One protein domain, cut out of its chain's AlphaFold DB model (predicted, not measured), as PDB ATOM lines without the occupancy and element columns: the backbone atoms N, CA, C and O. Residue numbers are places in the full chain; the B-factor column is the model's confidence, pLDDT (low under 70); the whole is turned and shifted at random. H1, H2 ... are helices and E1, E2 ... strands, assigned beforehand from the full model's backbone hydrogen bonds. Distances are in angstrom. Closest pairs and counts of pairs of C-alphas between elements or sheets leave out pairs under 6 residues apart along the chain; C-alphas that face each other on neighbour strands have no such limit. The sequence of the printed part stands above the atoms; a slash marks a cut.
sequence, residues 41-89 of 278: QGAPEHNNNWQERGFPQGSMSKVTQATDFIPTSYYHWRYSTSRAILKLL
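This is residues 41 to 89 of the 278 residues of the protein "uncharacterized protein C2orf54 homolog isoform X2" of Pogona vitticeps (central bearded dragon) (UniProt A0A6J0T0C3). A narrow two-stranded hairpin, E1 and E2, makes one end of this elongated model, and two short helices, H1 and H2, packed side by side and running opposite ways, continue it toward the other end. The stretch of residues 41 to 58, with no named element, runs out past the helices and turns back into H1. The printed part has 49 residues with two named helices and two named strands, in the order H1, E1, E2, H2; the sheet has the order E1 - E2, is antiparallel, and the class is mixed, helices and strands. The whole is loose, with a radius of gyration of the C-alphas of 12.6 A, and spans 39 by 23 by 13 A.

Begin with the sheet: find C-alpha 67 at (173.265, 204.452, 149.948), where E1 starts, and go along residues 67 to 73 to C-alpha 73 at (183.087, 217.108, 140.737), 18.5 A away. E2, residues 76 to 80, comes back over 12.8 A. Look next at residues 82 to 89 for H2, 10.5 A long, which ends at C-alpha 89 at (185.036, 194.451, 157.990). Before E1, residues 59 to 64 form H1, 8.8 A from first to last C-alpha.

Start at the hairpin of E1 and E2, whose directions stand at 140 degrees, antiparallel. Among the C-alphas that face each other are 71 and 77, 4.4 A apart. Look at N 80 and O 68, 2.8 A apart, and at N 70 and O 78, 2.9 A apart; both pairs are within hydrogen-bond range. From E2 a tight link of one residue reaches H2, and at E1 a tight link of two residues comes from H1. H1 and H2 touch, and their closest C-alphas, those of Val 63 and Ala 84, are 4.9 A apart. They have a shallow tilt of 8 degrees and run opposite ways. The closest C-alphas of E1 and H2 are those of Asp 68 and Arg 83, 7.6 A apart, while H1 and E2 are apart. In H1 and H2 every O i to N i+4 pair is within hydrogen-bond range.

The two C-alphas farthest apart are those of Gly 54 and Tyr 74, at 39.7 A. The printed part has no cut, and the three links between named elements are tight. Read the B-factor column for the model's confidence: the mean pLDDT of the printed part is 80.4, and residues 41 to 51 are under 70.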
ATOM      1  N   GLN A  41     166.924 205.501 150.389       59.12
ATOM      2  CA  GLN A  41     166.134 204.883 149.324       59.12
ATOM      3  C   GLN A  41     166.303 203.377 149.484       59.12
ATOM      4  O   GLN A  41     167.385 202.941 149.888       59.12
ATOM      5  N   GLY A  42     165.228 202.611 149.244       54.94
ATOM      6  CA  GLY A  42     165.310 201.153 149.177       54.94
ATOM      7  C   GLY A  42     166.538 200.809 148.355       54.94
ATOM      8  O   GLY A  42     166.736 201.431 147.307       54.94
ATOM      9  N   ALA A  43     167.417 199.968 148.913       49.91
ATOM     10  CA  ALA A  43     168.651 199.573 148.251       49.91
ATOM     11  C   ALA A  43     168.317 199.352 146.773       49.91
ATOM     12  O   ALA A  43     167.292 198.705 146.533       49.91
ATOM     13  N   PRO A  44     169.067 199.939 145.813       51.34
ATOM     14  CA  PRO A  44     168.793 199.692 144.403       51.34
ATOM     15  C   PRO A  44     168.545 198.199 144.263       51.34
ATOM     16  O   PRO A  44     169.297 197.436 144.878       51.34
ATOM     17  N   GLU A  45     167.447 197.822 143.595       46.34
ATOM     18  CA  GLU A  45     167.016 196.441 143.355       46.34
ATOM     19  C   GLU A  45     168.081 195.719 142.523       46.34
ATOM     20  O   GLU A  45     167.896 195.312 141.382       46.34
ATOM     21  N   HIS A  46     169.272 195.591 143.081       50.25
ATOM     22  CA  HIS A  46     170.285 194.697 142.629       50.25
ATOM     23  C   HIS A  46     169.803 193.363 143.145       50.25
ATOM     24  O   HIS A  46     170.057 192.973 144.287       50.25
ATOM     25  N   ASN A  47     169.027 192.735 142.267       43.06
ATOM     26  CA  ASN A  47     168.634 191.340 142.236       43.06
ATOM     27  C   ASN A  47     169.882 190.447 142.157       43.06
ATOM     28  O   ASN A  47     170.058 189.622 141.268       43.06
ATOM     29  N   ASN A  48     170.818 190.686 143.060       49.09
ATOM     30  CA  ASN A  48     171.985 189.880 143.228       49.09
ATOM     31  C   ASN A  48     171.521 188.845 144.237       49.09
ATOM     32  O   ASN A  48     171.268 189.179 145.398       49.09
ATOM     33  N   ASN A  49     171.405 187.597 143.790       53.78
ATOM     34  CA  ASN A  49     171.335 186.411 144.638       53.78
ATOM     35  C   ASN A  49     172.650 186.275 145.436       53.78
ATOM     36  O   ASN A  49     173.366 185.283 145.329       53.78
ATOM     37  N   TRP A  50     173.023 187.324 146.174       62.81
ATOM     38  CA  TRP A  50     174.229 187.418 146.967       62.81
ATOM     39  C   TRP A  50     174.097 186.411 148.096       62.81
ATOM     40  O   TRP A  50     173.374 186.627 149.068       62.81
ATOM     41  N   GLN A  51     174.787 185.286 147.950       67.56
ATOM     42  CA  GLN A  51     174.879 184.297 149.005       67.56
ATOM     43  C   GLN A  51     175.705 184.910 150.138       67.56
ATOM     44  O   GLN A  51     176.851 185.305 149.938       67.56
ATOM     45  N   GLU A  52     175.153 184.987 151.350       77.31
ATOM     46  CA  GLU A  52     175.859 185.491 152.544       77.31
ATOM     47  C   GLU A  52     176.895 184.478 153.064       77.31
ATOM     48  O   GLU A  52     177.146 184.358 154.259       77.31
ATOM     49  N   ARG A  53     177.492 183.700 152.160       86.38
ATOM     50  CA  ARG A  53     178.429 182.636 152.483       86.38
ATOM     51  C   ARG A  53     179.616 183.218 153.246       86.38
ATOM     52  O   ARG A  53     180.219 184.191 152.810       86.38
ATOM     53  N   GLY A  54     179.922 182.633 154.401       86.81
ATOM     54  CA  GLY A  54     181.011 183.088 155.272       86.81
ATOM     55  C   GLY A  54     180.696 184.328 156.107       86.81
ATOM     56  O   GLY A  54     181.526 184.737 156.918       86.81
ATOM     57  N   PHE A  55     179.491 184.888 155.970       91.69
ATOM     58  CA  PHE A  55     178.986 185.983 156.786       91.69
ATOM     59  C   PHE A  55     177.745 185.532 157.578       91.69
ATOM     60  O   PHE A  55     177.013 184.641 157.149       91.69
ATOM     61  N   PRO A  56     177.470 186.129 158.750       91.44
ATOM     62  CA  PRO A  56     176.222 185.887 159.468       91.44
ATOM     63  C   PRO A  56     174.997 186.278 158.634       91.44
ATOM     64  O   PRO A  56     175.048 187.249 157.874       91.44
ATOM     65  N   GLN A  57     173.875 185.592 158.842       88.81
ATOM     66  CA  GLN A  57     172.639 185.882 158.116       88.81
ATOM     67  C   GLN A  57     172.159 187.334 158.332       88.81
ATOM     68  O   GLN A  57     172.200 187.880 159.443       88.81
ATOM     69  N   GLY A  58     171.706 187.974 157.257       86.06
ATOM     70  CA  GLY A  58     171.269 189.365 157.200       86.06
ATOM     71  C   GLY A  58     172.409 190.389 157.175       86.06
ATOM     72  O   GLY A  58     172.137 191.591 157.254       86.06
ATOM     73  N   SER A  59     173.673 189.960 157.095       88.94
ATOM     74  CA  SER A  59     174.828 190.864 156.991       88.94
ATOM     75  C   SER A  59     174.732 191.769 155.772       88.94
ATOM     76  O   SER A  59     174.916 192.981 155.900       88.94
ATOM     77  N   MET A  60     174.386 191.213 154.608       85.56
ATOM     78  CA  MET A  60     174.336 191.972 153.359       85.56
ATOM     79  C   MET A  60     173.227 193.015 153.407       85.56
ATOM     80  O   MET A  60     173.484 194.193 153.165       85.56
ATOM     81  N   SER A  61     172.035 192.613 153.859       83.00
ATOM     82  CA  SER A  61     170.921 193.538 154.091       83.00
ATOM     83  C   SER A  61     171.329 194.688 155.018       83.00
ATOM     84  O   SER A  61     171.107 195.849 154.688       83.00
ATOM     85  N   LYS A  62     172.005 194.401 156.144       85.19
ATOM     86  CA  LYS A  62     172.460 195.411 157.123       85.19
ATOM     87  C   LYS A  62     173.480 196.406 156.563       85.19
ATOM     88  O   LYS A  62     173.511 197.571 156.994       85.19
ATOM     89  N   VAL A  63     174.349 195.980 155.645       87.44
ATOM     90  CA  VAL A  63     175.371 196.872 155.076       87.44
ATOM     91  C   VAL A  63     174.850 197.705 153.909       87.44
ATOM     92  O   VAL A  63     175.333 198.826 153.745       87.44
ATOM     93  N   THR A  64     173.832 197.232 153.183       81.25
ATOM     94  CA  THR A  64     173.238 197.924 152.022       81.25
ATOM     95  C   THR A  64     171.977 198.743 152.334       81.25
ATOM     96  O   THR A  64     171.446 199.383 151.435       81.25
ATOM     97  N   GLN A  65     171.528 198.817 153.598       80.31
ATOM     98  CA  GLN A  65     170.311 199.559 154.009       80.31
ATOM     99  C   GLN A  65     170.258 201.038 153.599       80.31
ATOM    100  O   GLN A  65     169.190 201.646 153.611       80.31
ATOM    101  N   ALA A  66     171.410 201.657 153.363       82.06
ATOM    102  CA  ALA A  66     171.489 203.053 152.976       82.06
ATOM    103  C   ALA A  66     172.589 203.234 151.946       82.06
ATOM    104  O   ALA A  66     173.662 202.629 152.049       82.06
ATOM    105  N   THR A  67     172.327 204.126 151.005       85.81
ATOM    106  CA  THR A  67     173.265 204.452 149.948       85.81
ATOM    107  C   THR A  67     173.957 205.766 150.267       85.81
ATOM    108  O   THR A  67     173.308 206.788 150.515       85.81
ATOM    109  N   ASP A  68     175.285 205.717 150.289       90.88
ATOM    110  CA  ASP A  68     176.138 206.874 150.520       90.88
ATOM    111  C   ASP A  68     176.633 207.397 149.163       90.88
ATOM    112  O   ASP A  68     177.121 206.632 148.327       90.88
ATOM    113  N   PHE A  69     176.514 208.705 148.953       91.12
ATOM    114  CA  PHE A  69     177.009 209.410 147.777       91.12
ATOM    115  C   PHE A  69     178.131 210.357 148.178       91.12
ATOM    116  O   PHE A  69     178.019 211.058 149.185       91.12
ATOM    117  N   ILE A  70     179.190 210.393 147.374       91.81
ATOM    118  CA  ILE A  70     180.316 211.320 147.533       91.81
ATOM    119  C   ILE A  70     180.508 212.135 146.256       91.81
ATOM    120  O   ILE A  70     180.209 211.626 145.168       91.81
ATOM    121  N   PRO A  71     181.000 213.376 146.359       90.38
ATOM    122  CA  PRO A  71     181.216 214.200 145.184       90.38
ATOM    123  C   PRO A  71     182.399 213.684 144.354       90.38
ATOM    124  O   PRO A  71     183.405 213.207 144.890       90.38
ATOM    125  N   THR A  72     182.270 213.765 143.032       87.00
ATOM    126  CA  THR A  72     183.365 213.532 142.066       87.00
ATOM    127  C   THR A  72     183.788 214.805 141.357       87.00
ATOM    128  O   THR A  72     184.933 214.918 140.937       87.00
ATOM    129  N   SER A  73     182.865 215.752 141.225       85.06
ATOM    130  CA  SER A  73     183.087 217.108 140.737       85.06
ATOM    131  C   SER A  73     181.998 218.009 141.314       85.06
ATOM    132  O   SER A  73     181.071 217.521 141.965       85.06
ATOM    133  N   TYR A  74     182.059 219.303 141.011       81.81
ATOM    134  CA  TYR A  74     181.090 220.290 141.486       81.81
ATOM    135  C   TYR A  74     179.620 219.911 141.202       81.81
ATOM    136  O   TYR A  74     178.741 220.165 142.019       81.81
ATOM    137  N   TYR A  75     179.354 219.246 140.073       85.31
ATOM    138  CA  TYR A  75     177.995 218.899 139.634       85.31
ATOM    139  C   TYR A  75     177.684 217.398 139.674       85.31
ATOM    140  O   TYR A  75     176.558 217.001 139.380       85.31
ATOM    141  N   HIS A  76     178.650 216.549 140.039       87.56
ATOM    142  CA  HIS A  76     178.489 215.097 139.956       87.56
ATOM    143  C   HIS A  76     178.739 214.411 141.295       87.56
ATOM    144  O   HIS A  76     179.721 214.667 141.991       87.56
ATOM    145  N   TRP A  77     177.849 213.473 141.605       89.75
ATOM    146  CA  TRP A  77     177.928 212.598 142.764       89.75
ATOM    147  C   TRP A  77     178.023 211.157 142.289       89.75
ATOM    148  O   TRP A  77     177.354 210.767 141.332       89.75
ATOM    149  N   ARG A  78     178.818 210.349 142.986       88.38
ATOM    150  CA  ARG A  78     178.896 208.907 142.744       88.38
ATOM    151  C   ARG A  78     178.541 208.115 143.985       88.38
ATOM    152  O   ARG A  78     178.716 208.580 145.111       88.38
ATOM    153  N   TYR A  79     178.128 206.878 143.757       88.44
ATOM    154  CA  TYR A  79     177.974 205.881 144.804       88.44
ATOM    155  C   TYR A  79     179.304 205.621 145.528       88.44
ATOM    156  O   TYR A  79     180.367 205.514 144.908       88.44
ATOM    157  N   SER A  80     179.232 205.496 146.850       88.56
ATOM    158  CA  SER A  80     180.355 205.147 147.713       88.56
ATOM    159  C   SER A  80     180.065 203.861 148.470       88.56
ATOM    160  O   SER A  80     179.067 203.743 149.181       88.56
ATOM    161  N   THR A  81     180.974 202.895 148.359       90.62
ATOM    162  CA  THR A  81     180.903 201.631 149.103       90.62
ATOM    163  C   THR A  81     181.692 201.665 150.404       90.62
ATOM    164  O   THR A  81     181.589 200.732 151.197       90.62
ATOM    165  N   SER A  82     182.434 202.743 150.688       90.25
ATOM    166  CA  SER A  82     183.370 202.829 151.816       90.25
ATOM    167  C   SER A  82     182.745 202.438 153.155       90.25
ATOM    168  O   SER A  82     183.335 201.663 153.908       90.25
ATOM    169  N   ARG A  83     181.531 202.923 153.446       90.50
ATOM    170  CA  ARG A  83     180.829 202.594 154.694       90.50
ATOM    171  C   ARG A  83     180.309 201.159 154.718       90.50
ATOM    172  O   ARG A  83     180.397 200.513 155.757       90.50
ATOM    173  N   ALA A  84     179.773 200.663 153.605       91.38
ATOM    174  CA  ALA A  84     179.286 199.288 153.509       91.38
ATOM    175  C   ALA A  84     180.439 198.285 153.686       91.38
ATOM    176  O   ALA A  84     180.344 197.374 154.505       91.38
ATOM    177  N   ILE A  85     181.573 198.532 153.023       94.12
ATOM    178  CA  ILE A  85     182.810 197.760 153.190       94.12
ATOM    179  C   ILE A  85     183.326 197.854 154.630       94.12
ATOM    180  O   ILE A  85     183.704 196.839 155.204       94.12
ATOM    181  N   LEU A  86     183.311 199.039 155.255       93.75
ATOM    182  CA  LEU A  86     183.705 199.182 156.662       93.75
ATOM    183  C   LEU A  86     182.826 198.333 157.591       93.75
ATOM    184  O   LEU A  86     183.358 197.645 158.457       93.75
ATOM    185  N   LYS A  87     181.502 198.345 157.397       94.38
ATOM    186  CA  LYS A  87     180.584 197.499 158.171       94.38
ATOM    187  C   LYS A  87     180.846 196.008 157.944       94.38
ATOM    188  O   LYS A  87     180.815 195.247 158.902       94.38
ATOM    189  N   LEU A  88     181.141 195.586 156.712       94.75
ATOM    190  CA  LEU A  88     181.525 194.197 156.441       94.75
ATOM    191  C   LEU A  88     182.810 193.815 157.179       94.75
ATOM    192  O   LEU A  88     182.869 192.749 157.778       94.75
ATOM    193  N   LEU A  89     183.813 194.696 157.218       96.12
ATOM    194  CA  LEU A  89     185.036 194.451 157.990       96.12
ATOM    195  C   LEU A  89     184.780 194.398 159.501       96.12
ATOM    196  O   LEU A  89     185.420 193.610 160.190       96.12
TER     197      LEU A  89